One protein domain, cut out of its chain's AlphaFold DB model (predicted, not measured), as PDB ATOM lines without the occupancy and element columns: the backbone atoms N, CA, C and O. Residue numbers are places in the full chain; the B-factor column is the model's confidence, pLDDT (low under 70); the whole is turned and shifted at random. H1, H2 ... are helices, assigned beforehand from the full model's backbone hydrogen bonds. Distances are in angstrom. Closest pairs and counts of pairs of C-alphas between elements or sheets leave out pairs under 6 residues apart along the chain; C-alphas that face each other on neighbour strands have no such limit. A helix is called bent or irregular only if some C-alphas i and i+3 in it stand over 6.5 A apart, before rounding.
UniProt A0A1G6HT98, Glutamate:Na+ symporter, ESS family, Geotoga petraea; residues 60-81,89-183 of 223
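What this domain is: This is residues 60 to 81 and 89 to 183 of the 223 residues of the protein "Glutamate:Na+ symporter, ESS family" of Geotoga petraea (UniProt A0A1G6HT98). Look first for three helices side by side in a row, H2, H3 and H4, with H3 in the middle; the first half of H5 packs slantwise over H3 and H4, and H1 crosses the first residues of H4 on the side away from H3. Residues 72 to 81, 89 to 96 and 172 to 183 stick out, spread apart at one end of the long axis, beyond a tighter body. You have 117 printed residues with five named helices, H1 to H5 in chain order, and no named strand; the class is all helix. The whole is only just compact, close to loose, with a radius of gyration of the C-alphas of 15.9 A, and it is elongated, spanning 47 by 30 by 28 A.

Where its parts are: Find C-alpha 60 at (-34.538, 13.017, 0.200); from there H1 runs over residues 60 to 79, 29.0 A. After the cut, H2 begins at C-alpha 89, at (-59.091, 24.020, -28.027), and runs 43.8 A to residue 118. Next come H3, residues 124 to 136, 20.0 A, and H4, residues 138 to 149, 16.3 A. H3 is irregular, but only just: C-alphas 124 and 127 are 6.6 A apart. H5, residues 156 to 183, runs 39.6 A and ends at C-alpha 183, at (-69.588, 8.373, -15.045).

How they stand to each other: Begin with H3, H4 and H5, an up and down bundle in which each helix runs against the one before it. H3 and H4 form a hairpin at a shallow tilt of 17 degrees; their closest C-alphas, of Leu 132 and Ala 141, are 5.0 A apart. H4 and H5 form another at 25 degrees, closest at Gly 145 and Gly 156, with C-alphas 4.1 A apart. H5 touches H3 with residues 156 to 168 alone, at a steep tilt of 41 degrees; the closest C-alphas, of Gly 133 and Ala 164, are 3.7 A apart. Move outward to H2, a hairpin with H3 at a shallow tilt of 28 degrees; the closest C-alphas, of Gly 108 and Gly 127, are 4.0 A apart. H2 is apart from H1, H4 and H5. H1 touches H4 with residues 63 to 71 alone, at a steep tilt of 50 degrees, opposite ways; the closest C-alphas, of Tyr 67 and Gly 139, are 4.5 A apart. H1 and H5 only just touch, with 3 pairs of C-alphas within 8 A, the closest being those of Gly 63 and Leu 161 at 7.0 A. Every O i to N i+4 pair is within hydrogen-bond range in H1, H4 and H5, against 25 of 26 in H2 and 4 of 9 in H3, where 5 of 10 O i to N i+3 pairs are in range.

The domain as a whole: The two C-alphas farthest apart are those of Ser 81 and Phe 118, at 51.1 A. Residues 82 to 88 are not printed, and C-alphas 81 and 89 are 19.0 A apart across this cut. The links H2 to H3 and H3 to H4 are tight, and H4 to H5 is short. The mean pLDDT of the printed part is 88.1, and no printed residue is under 70.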
ATOM      1  N   ASP A  60     -35.507  12.520   1.178       79.50
ATOM      2  CA  ASP A  60     -34.538  13.017   0.200       79.50
ATOM      3  C   ASP A  60     -34.222  11.950  -0.861       79.50
ATOM      4  O   ASP A  60     -34.217  12.238  -2.068       79.50
ATOM      5  N   GLY A  61     -34.057  10.692  -0.434       83.12
ATOM      6  CA  GLY A  61     -33.967   9.524  -1.312       83.12
ATOM      7  C   GLY A  61     -35.186   9.385  -2.227       83.12
ATOM      8  O   GLY A  61     -35.052   9.381  -3.457       83.12
ATOM      9  N   LEU A  62     -36.394   9.401  -1.654       84.50
ATOM     10  CA  LEU A  62     -37.643   9.348  -2.422       84.50
ATOM     11  C   LEU A  62     -37.797  10.543  -3.377       84.50
ATOM     12  O   LEU A  62     -38.238  10.373  -4.518       84.50
ATOM     13  N   GLY A  63     -37.403  11.745  -2.948       80.19
ATOM     14  CA  GLY A  63     -37.372  12.944  -3.785       80.19
ATOM     15  C   GLY A  63     -36.481  12.778  -5.016       80.19
ATOM     16  O   GLY A  63     -36.891  13.081  -6.142       80.19
ATOM     17  N   THR A  64     -35.294  12.206  -4.816       82.31
ATOM     18  CA  THR A  64     -34.341  11.892  -5.887       82.31
ATOM     19  C   THR A  64     -34.912  10.863  -6.863       82.31
ATOM     20  O   THR A  64     -34.805  11.046  -8.080       82.31
ATOM     21  N   ILE A  65     -35.569   9.812  -6.364       85.00
ATOM     22  CA  ILE A  65     -36.240   8.805  -7.199       85.00
ATOM     23  C   ILE A  65     -37.329   9.460  -8.057       85.00
ATOM     24  O   ILE A  65     -37.362   9.260  -9.274       85.00
ATOM     25  N   ILE A  66     -38.189  10.291  -7.459       84.25
ATOM     26  CA  ILE A  66     -39.252  11.008  -8.178       84.25
ATOM     27  C   ILE A  66     -38.662  11.895  -9.275       84.25
ATOM     28  O   ILE A  66     -39.169  11.884 -10.396       84.25
ATOM     29  N   TYR A  67     -37.595  12.641  -8.980       82.50
ATOM     30  CA  TYR A  67     -36.941  13.516  -9.952       82.50
ATOM     31  C   TYR A  67     -36.496  12.747 -11.209       82.50
ATOM     32  O   TYR A  67     -36.854  13.129 -12.327       82.50
ATOM     33  N   HIS A  68     -35.793  11.624 -11.035       85.31
ATOM     34  CA  HIS A  68     -35.285  10.825 -12.155       85.31
ATOM     35  C   HIS A  68     -36.402  10.089 -12.907       85.31
ATOM     36  O   HIS A  68     -36.449  10.130 -14.138       85.31
ATOM     37  N   LEU A  69     -37.343   9.457 -12.196       86.25
ATOM     38  CA  LEU A  69     -38.452   8.735 -12.831       86.25
ATOM     39  C   LEU A  69     -39.387   9.678 -13.601       86.25
ATOM     40  O   LEU A  69     -39.856   9.326 -14.684       86.25
ATOM     41  N   MET A  70     -39.626  10.892 -13.092       83.44
ATOM     42  CA  MET A  70     -40.395  11.912 -13.810       83.44
ATOM     43  C   MET A  70     -39.678  12.377 -15.077       83.44
ATOM     44  O   MET A  70     -40.335  12.546 -16.104       83.44
ATOM     45  N   ALA A  71     -38.353  12.555 -15.035       84.38
ATOM     46  CA  ALA A  71     -37.576  12.915 -16.221       84.38
ATOM     47  C   ALA A  71     -37.739  11.860 -17.327       84.38
ATOM     48  O   ALA A  71     -38.093  12.201 -18.458       84.38
ATOM     49  N   ILE A  72     -37.597  10.578 -16.980       88.00
ATOM     50  CA  ILE A  72     -37.815   9.460 -17.909       88.00
ATOM     51  C   ILE A  72     -39.259   9.464 -18.436       88.00
ATOM     52  O   ILE A  72     -39.482   9.340 -19.641       88.00
ATOM     53  N   GLY A  73     -40.248   9.672 -17.560       86.50
ATOM     54  CA  GLY A  73     -41.660   9.744 -17.940       86.50
ATOM     55  C   GLY A  73     -41.964  10.863 -18.943       86.50
ATOM     56  O   GLY A  73     -42.704  10.645 -19.906       86.50
ATOM     57  N   PHE A  74     -41.368  12.046 -18.769       81.75
ATOM     58  CA  PHE A  74     -41.519  13.156 -19.711       81.75
ATOM     59  C   PHE A  74     -40.812  12.908 -21.044       81.75
ATOM     60  O   PHE A  74     -41.372  13.249 -22.089       81.75
ATOM     61  N   ILE A  75     -39.627  12.292 -21.034       85.94
ATOM     62  CA  ILE A  75     -38.923  11.892 -22.260       85.94
ATOM     63  C   ILE A  75     -39.792  10.909 -23.055       85.94
ATOM     64  O   ILE A  75     -40.087  11.154 -24.225       85.94
ATOM     65  N   ALA A  76     -40.296   9.860 -22.403       87.81
ATOM     66  CA  ALA A  76     -41.172   8.874 -23.032       87.81
ATOM     67  C   ALA A  76     -42.461   9.507 -23.592       87.81
ATOM     68  O   ALA A  76     -42.880   9.200 -24.710       87.81
ATOM     69  N   LEU A  77     -43.078  10.433 -22.847       83.25
ATOM     70  CA  LEU A  77     -44.274  11.147 -23.300       83.25
ATOM     71  C   LEU A  77     -43.993  12.035 -24.520       83.25
ATOM     72  O   LEU A  77     -44.837  12.126 -25.409       83.25
ATOM     73  N   SER A  78     -42.820  12.665 -24.567       79.44
ATOM     74  CA  SER A  78     -42.406  13.550 -25.661       79.44
ATOM     75  C   SER A  78     -42.105  12.780 -26.948       79.44
ATOM     76  O   SER A  78     -42.407  13.261 -28.038       79.44
ATOM     77  N   LEU A  79     -41.555  11.567 -26.827       84.00
ATOM     78  CA  LEU A  79     -41.296  10.664 -27.954       84.00
ATOM     79  C   LEU A  79     -42.577  10.035 -28.523       84.00
ATOM     80  O   LEU A  79     -42.589   9.537 -29.653       84.00
ATOM     81  N   ARG A  80     -43.684  10.056 -27.772       84.00
ATOM     82  CA  ARG A  80     -44.955   9.487 -28.219       84.00
ATOM     83  C   ARG A  80     -45.564  10.319 -29.350       84.00
ATOM     84  O   ARG A  80     -45.997  11.453 -29.160       84.00
ATOM     85  N   SER A  81     -45.721   9.698 -30.518       76.31
ATOM     86  CA  SER A  81     -46.463  10.274 -31.645       76.31
ATOM     87  C   SER A  81     -47.935  10.512 -31.285       76.31
ATOM     88  O   SER A  81     -48.664   9.590 -30.909       76.31
ATOM     89  N   ASN A  89     -59.172  24.271 -29.464       71.69
ATOM     90  CA  ASN A  89     -59.091  24.020 -28.027       71.69
ATOM     91  C   ASN A  89     -57.682  24.151 -27.424       71.69
ATOM     92  O   ASN A  89     -57.579  24.330 -26.214       71.69
ATOM     93  N   ALA A  90     -56.606  24.073 -28.218       80.38
ATOM     94  CA  ALA A  90     -55.243  24.159 -27.683       80.38
ATOM     95  C   ALA A  90     -54.928  25.547 -27.103       80.38
ATOM     96  O   ALA A  90     -54.322  25.649 -26.039       80.38
ATOM     97  N   LEU A  91     -55.390  26.614 -27.765       84.44
ATOM     98  CA  LEU A  91     -55.172  27.987 -27.309       84.44
ATOM     99  C   LEU A  91     -55.978  28.274 -26.037       84.44
ATOM    100  O   LEU A  91     -55.427  28.775 -25.061       84.44
ATOM    101  N   ASN A  92     -57.249  27.865 -26.007       86.31
ATOM    102  CA  ASN A  92     -58.094  27.992 -24.817       86.31
ATOM    103  C   ASN A  92     -57.511  27.219 -23.624       86.31
ATOM    104  O   ASN A  92     -57.483  27.740 -22.513       86.31
ATOM    105  N   ALA A  93     -56.997  26.005 -23.852       85.88
ATOM    106  CA  ALA A  93     -56.311  25.235 -22.819       85.88
ATOM    107  C   ALA A  93     -55.049  25.955 -22.320       85.88
ATOM    108  O   ALA A  93     -54.848  26.055 -21.113       85.88
ATOM    109  N   GLY A  94     -54.244  26.517 -23.228       88.12
ATOM    110  CA  GLY A  94     -53.072  27.320 -22.875       88.12
ATOM    111  C   GLY A  94     -53.425  28.522 -21.996       88.12
ATOM    112  O   GLY A  94     -52.808  28.709 -20.950       88.12
ATOM    113  N   ILE A  95     -54.461  29.286 -22.357       92.44
ATOM    114  CA  ILE A  95     -54.940  30.423 -21.551       92.44
ATOM    115  C   ILE A  95     -55.381  29.960 -20.160       92.44
ATOM    116  O   ILE A  95     -55.024  30.599 -19.170       92.44
ATOM    117  N   ILE A  96     -56.124  28.854 -20.063       91.88
ATOM    118  CA  ILE A  96     -56.572  28.304 -18.775       91.88
ATOM    119  C   ILE A  96     -55.371  27.907 -17.910       91.88
ATOM    120  O   ILE A  96     -55.341  28.255 -16.730       91.88
ATOM    121  N   ILE A  97     -54.375  27.225 -18.480       91.00
ATOM    122  CA  ILE A  97     -53.166  26.804 -17.759       91.00
ATOM    123  C   ILE A  97     -52.417  28.028 -17.226       91.00
ATOM    124  O   ILE A  97     -52.168  28.117 -16.024       91.00
ATOM    125  N   VAL A  98     -52.122  29.002 -18.091       93.38
ATOM    126  CA  VAL A  98     -51.388  30.218 -17.706       93.38
ATOM    127  C   VAL A  98     -52.155  31.009 -16.646       93.38
ATOM    128  O   VAL A  98     -51.573  31.403 -15.637       93.38
ATOM    129  N   SER A  99     -53.465  31.188 -16.823       93.94
ATOM    130  CA  SER A  99     -54.311  31.903 -15.856       93.94
ATOM    131  C   SER A  99     -54.338  31.197 -14.500       93.94
ATOM    132  O   SER A  99     -54.261  31.848 -13.461       93.94
ATOM    133  N   THR A 100     -54.389  29.862 -14.500       92.94
ATOM    134  CA  THR A 100     -54.356  29.058 -13.271       92.94
ATOM    135  C   THR A 100     -53.010  29.190 -12.559       92.94
ATOM    136  O   THR A 100     -52.984  29.337 -11.340       92.94
ATOM    137  N   TYR A 101     -51.895  29.196 -13.296       94.19
ATOM    138  CA  TYR A 101     -50.555  29.338 -12.714       94.19
ATOM    139  C   TYR A 101     -50.341  30.738 -12.141       94.19
ATOM    140  O   TYR A 101     -49.804  30.872 -11.044       94.19
ATOM    141  N   LEU A 102     -50.803  31.774 -12.845       95.19
ATOM    142  CA  LEU A 102     -50.775  33.148 -12.344       95.19
ATOM    143  C   LEU A 102     -51.597  33.277 -11.063       95.19
ATOM    144  O   LEU A 102     -51.110  33.830 -10.082       95.19
ATOM    145  N   PHE A 103     -52.806  32.717 -11.040       95.25
ATOM    146  CA  PHE A 103     -53.651  32.718  -9.850       95.25
ATOM    147  C   PHE A 103     -52.981  32.007  -8.667       95.25
ATOM    148  O   PHE A 103     -52.928  32.562  -7.572       95.25
ATOM    149  N   GLN A 104     -52.409  30.821  -8.890       94.62
ATOM    150  CA  GLN A 104     -51.661  30.083  -7.869       94.62
ATOM    151  C   GLN A 104     -50.429  30.854  -7.382       94.62
ATOM    152  O   GLN A 104     -50.168  30.872  -6.185       94.62
ATOM    153  N   GLY A 105     -49.695  31.511  -8.283       94.69
ATOM    154  CA  GLY A 105     -48.533  32.327  -7.936       94.69
ATOM    155  C   GLY A 105     -48.905  33.552  -7.105       94.69
ATOM    156  O   GLY A 105     -48.285  33.797  -6.075       94.69
ATOM    157  N   VAL A 106     -49.948  34.288  -7.502       95.88
ATOM    158  CA  VAL A 106     -50.444  35.457  -6.758       95.88
ATOM    159  C   VAL A 106     -50.968  35.046  -5.386       95.88
ATOM    160  O   VAL A 106     -50.587  35.654  -4.390       95.88
ATOM    161  N   LEU A 107     -51.795  33.999  -5.311       95.12
ATOM    162  CA  LEU A 107     -52.299  33.496  -4.033       95.12
ATOM    163  C   LEU A 107     -51.179  32.974  -3.137       95.12
ATOM    164  O   LEU A 107     -51.138  33.315  -1.958       95.12
ATOM    165  N   GLY A 108     -50.269  32.169  -3.685       94.19
ATOM    166  CA  GLY A 108     -49.151  31.605  -2.939       94.19
ATOM    167  C   GLY A 108     -48.242  32.697  -2.386       94.19
ATOM    168  O   GLY A 108     -47.897  32.670  -1.205       94.19
ATOM    169  N   LEU A 109     -47.905  33.704  -3.196       94.31
ATOM    170  CA  LEU A 109     -47.158  34.874  -2.732       94.31
ATOM    171  C   LEU A 109     -47.928  35.657  -1.669       94.31
ATOM    172  O   LEU A 109     -47.345  35.984  -0.643       94.31
ATOM    173  N   ALA A 110     -49.219  35.929  -1.871       94.50
ATOM    174  CA  ALA A 110     -50.033  36.652  -0.895       94.50
ATOM    175  C   ALA A 110     -50.071  35.929   0.462       94.50
ATOM    176  O   ALA A 110     -49.911  36.569   1.499       94.50
ATOM    177  N   MET A 111     -50.214  34.600   0.457       92.44
ATOM    178  CA  MET A 111     -50.136  33.779   1.670       92.44
ATOM    179  C   MET A 111     -48.749  33.860   2.307       92.44
ATOM    180  O   MET A 111     -48.639  34.133   3.497       92.44
ATOM    181  N   SER A 112     -47.693  33.672   1.516       91.81
ATOM    182  CA  SER A 112     -46.306  33.697   1.985       91.81
ATOM    183  C   SER A 112     -45.919  35.044   2.609       91.81
ATOM    184  O   SER A 112     -45.394  35.087   3.720       91.81
ATOM    185  N   PHE A 113     -46.256  36.157   1.953       91.38
ATOM    186  CA  PHE A 113     -46.081  37.499   2.513       91.38
ATOM    187  C   PHE A 113     -46.944  37.716   3.754       91.38
ATOM    188  O   PHE A 113     -46.461  38.276   4.733       91.38
ATOM    189  N   GLY A 114     -48.193  37.242   3.742       91.62
ATOM    190  CA  GLY A 114     -49.080  37.290   4.901       91.62
ATOM    191  C   GLY A 114     -48.472  36.603   6.123       91.62
ATOM    192  O   GLY A 114     -48.469  37.178   7.206       91.62
ATOM    193  N   PHE A 115     -47.893  35.414   5.948       89.25
ATOM    194  CA  PHE A 115     -47.201  34.702   7.022       89.25
ATOM    195  C   PHE A 115     -45.889  35.381   7.433       89.25
ATOM    196  O   PHE A 115     -45.602  35.454   8.628       89.25
ATOM    197  N   ASN A 116     -45.141  35.951   6.485       89.44
ATOM    198  CA  ASN A 116     -43.904  36.679   6.777       89.44
ATOM    199  C   ASN A 116     -44.120  37.905   7.693       89.44
ATOM    200  O   ASN A 116     -43.219  38.276   8.445       89.44
ATOM    201  N   ILE A 117     -45.320  38.506   7.688       88.88
ATOM    202  CA  ILE A 117     -45.681  39.594   8.616       88.88
ATOM    203  C   ILE A 117     -45.644  39.119  10.079       88.88
ATOM    204  O   ILE A 117     -45.258  39.890  10.958       88.88
ATOM    205  N   PHE A 118     -46.028  37.867  10.339       89.62
ATOM    206  CA  PHE A 118     -46.058  37.283  11.682       89.62
ATOM    207  C   PHE A 118     -44.733  36.613  12.057       89.62
ATOM    208  O   PHE A 118     -44.321  36.690  13.212       89.62
ATOM    209  N   ASP A 119     -44.053  36.002  11.085       86.25
ATOM    210  CA  ASP A 119     -42.748  35.376  11.268       86.25
ATOM    211  C   ASP A 119     -41.791  35.744  10.126       86.25
ATOM    212  O   ASP A 119     -41.870  35.233   9.007       86.25
ATOM    213  N   LYS A 120     -40.827  36.616  10.438       82.56
ATOM    214  CA  LYS A 120     -39.838  37.108   9.471       82.56
ATOM    215  C   LYS A 120     -38.855  36.036   8.991       82.56
ATOM    216  O   LYS A 120     -38.122  36.303   8.041       82.56
ATOM    217  N   GLN A 121     -38.817  34.859   9.621       82.06
ATOM    218  CA  GLN A 121     -37.981  33.736   9.184       82.06
ATOM    219  C   GLN A 121     -38.569  33.007   7.968       82.06
ATOM    220  O   GLN A 121     -37.860  32.263   7.291       82.06
ATOM    221  N   ILE A 122     -39.844  33.242   7.647       82.19
ATOM    222  CA  ILE A 122     -40.506  32.634   6.493       82.19
ATOM    223  C   ILE A 122     -39.977  33.265   5.210       82.19
ATOM    224  O   ILE A 122     -40.147  34.460   4.982       82.19
ATOM    225  N   PHE A 123     -39.373  32.455   4.344       87.62
ATOM    226  CA  PHE A 123     -38.868  32.895   3.047       87.62
ATOM    227  C   PHE A 123     -40.027  33.377   2.150       87.62
ATOM    228  O   PHE A 123     -40.815  32.549   1.684       87.62
ATOM    229  N   PRO A 124     -40.138  34.681   1.826       84.31
ATOM    230  CA  PRO A 124     -41.313  35.216   1.129       84.31
ATOM    231  C   PRO A 124     -41.536  34.604  -0.259       84.31
ATOM    232  O   PRO A 124     -42.676  34.469  -0.709       84.31
ATOM    233  N   GLY A 125     -40.461  34.165  -0.923       88.50
ATOM    234  CA  GLY A 125     -40.528  33.504  -2.224       88.50
ATOM    235  C   GLY A 125     -41.122  32.093  -2.193       88.50
ATOM    236  O   GLY A 125     -41.468  31.578  -3.253       88.50
ATOM    237  N   MET A 126     -41.313  31.471  -1.018       90.94
ATOM    238  CA  MET A 126     -41.819  30.091  -0.926       90.94
ATOM    239  C   MET A 126     -43.227  29.952  -1.514       90.94
ATOM    240  O   MET A 126     -43.592  28.892  -2.011       90.94
ATOM    241  N   GLY A 127     -44.000  31.042  -1.531       91.94
ATOM    242  CA  GLY A 127     -45.307  31.104  -2.177       91.94
ATOM    243  C   GLY A 127     -45.284  30.733  -3.662       91.94
ATOM    244  O   GLY A 127     -46.255  30.182  -4.176       91.94
ATOM    245  N   LEU A 128     -44.161  30.952  -4.353       94.38
ATOM    246  CA  LEU A 128     -43.986  30.564  -5.755       94.38
ATOM    247  C   LEU A 128     -43.768  29.057  -5.947       94.38
ATOM    248  O   LEU A 128     -43.864  28.577  -7.075       94.38
ATOM    249  N   LEU A 129     -43.552  28.287  -4.877       94.31
ATOM    250  CA  LEU A 129     -43.551  26.825  -4.960       94.31
ATOM    251  C   LEU A 129     -44.952  26.263  -5.249       94.31
ATOM    252  O   LEU A 129     -45.048  25.148  -5.750       94.31
ATOM    253  N   PHE A 130     -46.036  27.014  -5.003       93.94
ATOM    254  CA  PHE A 130     -47.407  26.576  -5.306       93.94
ATOM    255  C   PHE A 130     -47.626  26.268  -6.795       93.94
ATOM    256  O   PHE A 130     -47.960  25.122  -7.099       93.94
ATOM    257  N   PRO A 131     -47.412  27.207  -7.741       94.44
ATOM    258  CA  PRO A 131     -47.558  26.908  -9.167       94.44
ATOM    259  C   PRO A 131     -46.568  25.845  -9.664       94.44
ATOM    260  O   PRO A 131     -46.891  25.074 -10.570       94.44
ATOM    261  N   LEU A 132     -45.382  25.752  -9.052       92.88
ATOM    262  CA  LEU A 132     -44.405  24.712  -9.377       92.88
ATOM    263  C   LEU A 132     -44.903  23.328  -8.944       92.88
ATOM    264  O   LEU A 132     -44.941  22.415  -9.760       92.88
ATOM    265  N   GLY A 133     -45.357  23.173  -7.701       91.69
ATOM    266  CA  GLY A 133     -45.822  21.894  -7.168       91.69
ATOM    267  C   GLY A 133     -47.164  21.443  -7.741       91.69
ATOM    268  O   GLY A 133     -47.302  20.282  -8.120       91.69
ATOM    269  N   PHE A 134     -48.146  22.345  -7.841       90.75
ATOM    270  CA  PHE A 134     -49.495  22.020  -8.325       90.75
ATOM    271  C   PHE A 134     -49.564  21.897  -9.849       90.75
ATOM    272  O   PHE A 134     -50.365  21.117 -10.363       90.75
ATOM    273  N   GLY A 135     -48.774  22.699 -10.565       87.25
ATOM    274  CA  GLY A 135     -48.801  22.770 -12.020       87.25
ATOM    275  C   GLY A 135     -47.703  21.947 -12.684       87.25
ATOM    276  O   GLY A 135     -47.984  21.052 -13.478       87.25
ATOM    277  N   GLN A 136     -46.441  22.261 -12.388       87.06
ATOM    278  CA  GLN A 136     -45.296  21.639 -13.069       87.06
ATOM    279  C   GLN A 136     -44.916  20.264 -12.509       87.06
ATOM    280  O   GLN A 136     -44.347  19.438 -13.224       87.06
ATOM    281  N   GLY A 137     -45.248  20.012 -11.246       87.94
ATOM    282  CA  GLY A 137     -45.025  18.746 -10.571       87.94
ATOM    283  C   GLY A 137     -43.773  18.715  -9.683       87.94
ATOM    284  O   GLY A 137     -43.043  19.699  -9.538       87.94
ATOM    285  N   PRO A 138     -43.509  17.554  -9.065       87.31
ATOM    286  CA  PRO A 138     -42.598  17.417  -7.933       87.31
ATOM    287  C   PRO A 138     -41.137  17.607  -8.326       87.31
ATOM    288  O   PRO A 138     -40.386  18.183  -7.552       87.31
ATOM    289  N   GLY A 139     -40.733  17.201  -9.536       86.06
ATOM    290  CA  GLY A 139     -39.351  17.372  -9.993       86.06
ATOM    291  C   GLY A 139     -38.940  18.844 -10.125       86.06
ATOM    292  O   GLY A 139     -37.845  19.216  -9.708       86.06
ATOM    293  N   GLN A 140     -39.830  19.693 -10.651       89.75
ATOM    294  CA  GLN A 140     -39.570  21.131 -10.778       89.75
ATOM    295  C   GLN A 140     -39.638  21.835  -9.422       89.75
ATOM    296  O   GLN A 140     -38.762  22.635  -9.103       89.75
ATOM    297  N   ALA A 141     -40.632  21.496  -8.596       92.12
ATOM    298  CA  ALA A 141     -40.750  22.044  -7.250       92.12
ATOM    299  C   ALA A 141     -39.543  21.686  -6.365       92.12
ATOM    300  O   ALA A 141     -39.033  22.560  -5.670       92.12
ATOM    301  N   PHE A 142     -39.055  20.441  -6.437       90.06
ATOM    302  CA  PHE A 142     -37.854  19.989  -5.732       90.06
ATOM    303  C   PHE A 142     -36.610  20.744  -6.208       90.06
ATOM    304  O   PHE A 142     -35.943  21.381  -5.405       90.06
ATOM    305  N   SER A 143     -36.340  20.753  -7.519       88.31
ATOM    306  CA  SER A 143     -35.137  21.386  -8.077       88.31
ATOM    307  C   SER A 143     -35.055  22.883  -7.762       88.31
ATOM    308  O   SER A 143     -34.028  23.365  -7.280       88.31
ATOM    309  N   ILE A 144     -36.147  23.627  -7.975       92.62
ATOM    310  CA  ILE A 144     -36.193  25.063  -7.670       92.62
ATOM    311  C   ILE A 144     -36.149  25.308  -6.157       92.62
ATOM    312  O   ILE A 144     -35.432  26.200  -5.706       92.62
ATOM    313  N   GLY A 145     -36.855  24.495  -5.369       91.94
ATOM    314  CA  GLY A 145     -36.819  24.554  -3.912       91.94
ATOM    315  C   GLY A 145     -35.402  24.402  -3.359       91.94
ATOM    316  O   GLY A 145     -34.950  25.262  -2.607       91.94
ATOM    317  N   THR A 146     -34.664  23.381  -3.804       90.38
ATOM    318  CA  THR A 146     -33.261  23.154  -3.428       90.38
ATOM    319  C   THR A 146     -32.353  24.305  -3.867       90.38
ATOM    320  O   THR A 146     -31.435  24.692  -3.147       90.38
ATOM    321  N   GLN A 147     -32.601  24.924  -5.027       91.94
ATOM    322  CA  GLN A 147     -31.847  26.116  -5.435       91.94
ATOM    323  C   GLN A 147     -32.087  27.304  -4.496       91.94
ATOM    324  O   GLN A 147     -31.152  28.053  -4.205       91.94
ATOM    325  N   TRP A 148     -33.315  27.471  -4.003       93.50
ATOM    326  CA  TRP A 148     -33.677  28.539  -3.070       93.50
ATOM    327  C   TRP A 148     -33.179  28.311  -1.643       93.50
ATOM    328  O   TRP A 148     -33.136  29.267  -0.870       93.50
ATOM    329  N   GLU A 149     -32.697  27.115  -1.300       92.06
ATOM    330  CA  GLU A 149     -31.997  26.890  -0.027       92.06
ATOM    331  C   GLU A 149     -30.758  27.776   0.106       92.06
ATOM    332  O   GLU A 149     -30.504  28.353   1.162       92.06
ATOM    333  N   LYS A 150     -30.056  28.014  -1.010       90.44
ATOM    334  CA  LYS A 150     -28.922  28.953  -1.078       90.44
ATOM    335  C   LYS A 150     -29.330  30.407  -0.821       90.44
ATOM    336  O   LYS A 150     -28.475  31.236  -0.531       90.44
ATOM    337  N   LEU A 151     -30.618  30.717  -0.956       89.00
ATOM    338  CA  LEU A 151     -31.207  32.035  -0.719       89.00
ATOM    339  C   LEU A 151     -31.846  32.145   0.677       89.00
ATOM    340  O   LEU A 151     -32.451  33.170   0.982       89.00
ATOM    341  N   GLY A 152     -31.709  31.112   1.519       86.50
ATOM    342  CA  GLY A 152     -32.204  31.096   2.897       86.50
ATOM    343  C   GLY A 152     -33.529  30.358   3.106       86.50
ATOM    344  O   GLY A 152     -34.070  30.415   4.207       86.50
ATOM    345  N   LEU A 153     -34.063  29.660   2.095       89.00
ATOM    346  CA  LEU A 153     -35.216  28.775   2.287       89.00
ATOM    347  C   LEU A 153     -34.777  27.497   3.019       89.00
ATOM    348  O   LEU A 153     -34.033  26.693   2.475       89.00
ATOM    349  N   LEU A 154     -35.238  27.274   4.246       87.75
ATOM    350  CA  LEU A 154     -34.899  26.050   4.979       87.75
ATOM    351  C   LEU A 154     -35.579  24.827   4.343       87.75
ATOM    352  O   LEU A 154     -36.799  24.825   4.188       87.75
ATOM    353  N   ASN A 155     -34.792  23.798   4.004       87.38
ATOM    354  CA  ASN A 155     -35.261  22.553   3.376       87.38
ATOM    355  C   ASN A 155     -36.225  22.802   2.193       87.38
ATOM    356  O   ASN A 155     -37.335  22.266   2.121       87.38
ATOM    357  N   GLY A 156     -35.827  23.696   1.290       89.19
ATOM    358  CA  GLY A 156     -36.621  24.122   0.149       89.19
ATOM    359  C   GLY A 156     -36.984  22.992  -0.806       89.19
ATOM    360  O   GLY A 156     -38.106  22.983  -1.318       89.19
ATOM    361  N   GLY A 157     -36.091  22.019  -1.009       87.50
ATOM    362  CA  GLY A 157     -36.386  20.819  -1.792       87.50
ATOM    363  C   GLY A 157     -37.539  20.019  -1.181       87.50
ATOM    364  O   GLY A 157     -38.544  19.758  -1.851       87.50
ATOM    365  N   GLY A 158     -37.445  19.714   0.118       87.38
ATOM    366  CA  GLY A 158     -38.497  19.026   0.868       87.38
ATOM    367  C   GLY A 158     -39.818  19.802   0.896       87.38
ATOM    368  O   GLY A 158     -40.885  19.222   0.675       87.38
ATOM    369  N   ALA A 159     -39.768  21.124   1.075       89.62
ATOM    370  CA  ALA A 159     -40.949  21.986   1.011       89.62
ATOM    371  C   ALA A 159     -41.624  21.938  -0.372       89.62
ATOM    372  O   ALA A 159     -42.848  21.819  -0.468       89.62
ATOM    373  N   GLY A 160     -40.835  21.968  -1.451       91.69
ATOM    374  CA  GLY A 160     -41.322  21.815  -2.820       91.69
ATOM    375  C   GLY A 160     -42.017  20.470  -3.051       91.69
ATOM    376  O   GLY A 160     -43.114  20.433  -3.619       91.69
ATOM    377  N   LEU A 161     -41.434  19.371  -2.559       88.62
ATOM    378  CA  LEU A 161     -42.042  18.035  -2.624       88.62
ATOM    379  C   LEU A 161     -43.346  17.952  -1.828       88.62
ATOM    380  O   LEU A 161     -44.321  17.394  -2.329       88.62
ATOM    381  N   ALA A 162     -43.398  18.532  -0.629       89.38
ATOM    382  CA  ALA A 162     -44.604  18.551   0.195       89.38
ATOM    383  C   ALA A 162     -45.749  19.313  -0.491       89.38
ATOM    384  O   ALA A 162     -46.886  18.830  -0.547       89.38
ATOM    385  N   ILE A 163     -45.448  20.470  -1.087       92.44
ATOM    386  CA  ILE A 163     -46.425  21.250  -1.853       92.44
ATOM    387  C   ILE A 163     -46.897  20.452  -3.075       92.44
ATOM    388  O   ILE A 163     -48.105  20.349  -3.299       92.44
ATOM    389  N   ALA A 164     -45.990  19.821  -3.823       91.44
ATOM    390  CA  ALA A 164     -46.360  18.971  -4.954       91.44
ATOM    391  C   ALA A 164     -47.226  17.771  -4.534       91.44
ATOM    392  O   ALA A 164     -48.226  17.472  -5.188       91.44
ATOM    393  N   ALA A 165     -46.904  17.123  -3.413       88.00
ATOM    394  CA  ALA A 165     -47.697  16.035  -2.850       88.00
ATOM    395  C   ALA A 165     -49.113  16.503  -2.476       88.00
ATOM    396  O   ALA A 165     -50.088  15.815  -2.786       88.00
ATOM    397  N   SER A 166     -49.251  17.697  -1.888       90.25
ATOM    398  CA  SER A 166     -50.564  18.290  -1.593       90.25
ATOM    399  C   SER A 166     -51.367  18.592  -2.865       90.25
ATOM    400  O   SER A 166     -52.563  18.295  -2.928       90.25
ATOM    401  N   GLY A 167     -50.705  19.083  -3.918       90.50
ATOM    402  CA  GLY A 167     -51.312  19.314  -5.227       90.50
ATOM    403  C   GLY A 167     -51.793  18.018  -5.877       90.50
ATOM    404  O   GLY A 167     -52.929  17.946  -6.348       90.50
ATOM    405  N   PHE A 168     -50.982  16.957  -5.823       86.38
ATOM    406  CA  PHE A 168     -51.390  15.625  -6.269       86.38
ATOM    407  C   PHE A 168     -52.556  15.072  -5.465       86.38
ATOM    408  O   PHE A 168     -53.469  14.501  -6.061       86.38
ATOM    409  N   ALA A 169     -52.557  15.238  -4.142       86.75
ATOM    410  CA  ALA A 169     -53.666  14.812  -3.299       86.75
ATOM    411  C   ALA A 169     -54.957  15.539  -3.703       86.75
ATOM    412  O   ALA A 169     -55.978  14.888  -3.924       86.75
ATOM    413  N   TRP A 170     -54.898  16.859  -3.899       88.94
ATOM    414  CA  TRP A 170     -56.032  17.657  -4.363       88.94
ATOM    415  C   TRP A 170     -56.534  17.216  -5.743       88.94
ATOM    416  O   TRP A 170     -57.722  16.924  -5.911       88.94
ATOM    417  N   ALA A 171     -55.632  17.102  -6.721       86.75
ATOM    418  CA  ALA A 171     -55.955  16.672  -8.080       86.75
ATOM    419  C   ALA A 171     -56.538  15.254  -8.109       86.75
ATOM    420  O   ALA A 171     -57.478  14.972  -8.850       86.75
ATOM    421  N   THR A 172     -56.016  14.371  -7.265       83.81
ATOM    422  CA  THR A 172     -56.454  12.984  -7.172       83.81
ATOM    423  C   THR A 172     -57.819  12.866  -6.513       83.81
ATOM    424  O   THR A 172     -58.718  12.254  -7.081       83.81
ATOM    425  N   ILE A 173     -58.001  13.450  -5.327       86.38
ATOM    426  CA  ILE A 173     -59.259  13.366  -4.579       86.38
ATOM    427  C   ILE A 173     -60.369  14.050  -5.380       86.38
ATOM    428  O   ILE A 173     -61.392  13.429  -5.673       86.38
ATOM    429  N   GLY A 174     -60.141  15.293  -5.813       87.75
ATOM    430  CA  GLY A 174     -61.091  16.040  -6.634       87.75
ATOM    431  C   GLY A 174     -61.362  15.352  -7.973       87.75
ATOM    432  O   GLY A 174     -62.519  15.182  -8.360       87.75
ATOM    433  N   GLY A 175     -60.313  14.880  -8.650       85.88
ATOM    434  CA  GLY A 175     -60.414  14.172  -9.925       85.88
ATOM    435  C   GLY A 175     -61.214  12.875  -9.825       85.88
ATOM    436  O   GLY A 175     -62.099  12.646 -10.647       85.88
ATOM    437  N   ILE A 176     -60.978  12.056  -8.796       84.56
ATOM    438  CA  ILE A 176     -61.735  10.819  -8.550       84.56
ATOM    439  C   ILE A 176     -63.205  11.136  -8.253       84.56
ATOM    440  O   ILE A 176     -64.089  10.448  -8.769       84.56
ATOM    441  N   ILE A 177     -63.495  12.172  -7.460       86.69
ATOM    442  CA  ILE A 177     -64.874  12.587  -7.162       86.69
ATOM    443  C   ILE A 177     -65.588  13.013  -8.449       86.69
ATOM    444  O   ILE A 177     -66.640  12.458  -8.781       86.69
ATOM    445  N   ILE A 178     -64.998  13.940  -9.210       87.25
ATOM    446  CA  ILE A 178     -65.564  14.441 -10.469       87.25
ATOM    447  C   ILE A 178     -65.755  13.293 -11.463       87.25
ATOM    448  O   ILE A 178     -66.822  13.169 -12.064       87.25
ATOM    449  N   LEU A 179     -64.761  12.415 -11.610       82.88
ATOM    450  CA  LEU A 179     -64.823  11.270 -12.515       82.88
ATOM    451  C   LEU A 179     -65.979  10.327 -12.162       82.88
ATOM    452  O   LEU A 179     -66.745   9.941 -13.046       82.88
ATOM    453  N   ASN A 180     -66.145   9.987 -10.881       81.50
ATOM    454  CA  ASN A 180     -67.247   9.128 -10.447       81.50
ATOM    455  C   ASN A 180     -68.612   9.798 -10.683       81.50
ATOM    456  O   ASN A 180     -69.521   9.141 -11.191       81.50
ATOM    457  N   ILE A 181     -68.751  11.102 -10.406       84.69
ATOM    458  CA  ILE A 181     -69.986  11.858 -10.684       84.69
ATOM    459  C   ILE A 181     -70.304  11.846 -12.187       84.69
ATOM    460  O   ILE A 181     -71.427  11.535 -12.591       84.69
ATOM    461  N   LEU A 182     -69.315  12.139 -13.037       83.62
ATOM    462  CA  LEU A 182     -69.489  12.184 -14.490       83.62
ATOM    463  C   LEU A 182     -69.861  10.819 -15.074       83.62
ATOM    464  O   LEU A 182     -70.705  10.753 -15.968       83.62
ATOM    465  N   ILE A 183     -69.271   9.730 -14.581       78.44
ATOM    466  CA  ILE A 183     -69.588   8.373 -15.045       78.44
ATOM    467  C   ILE A 183     -71.004   7.971 -14.633       78.44
ATOM    468  O   ILE A 183     -71.736   7.420 -15.456       78.44
TER     469      ILE A 183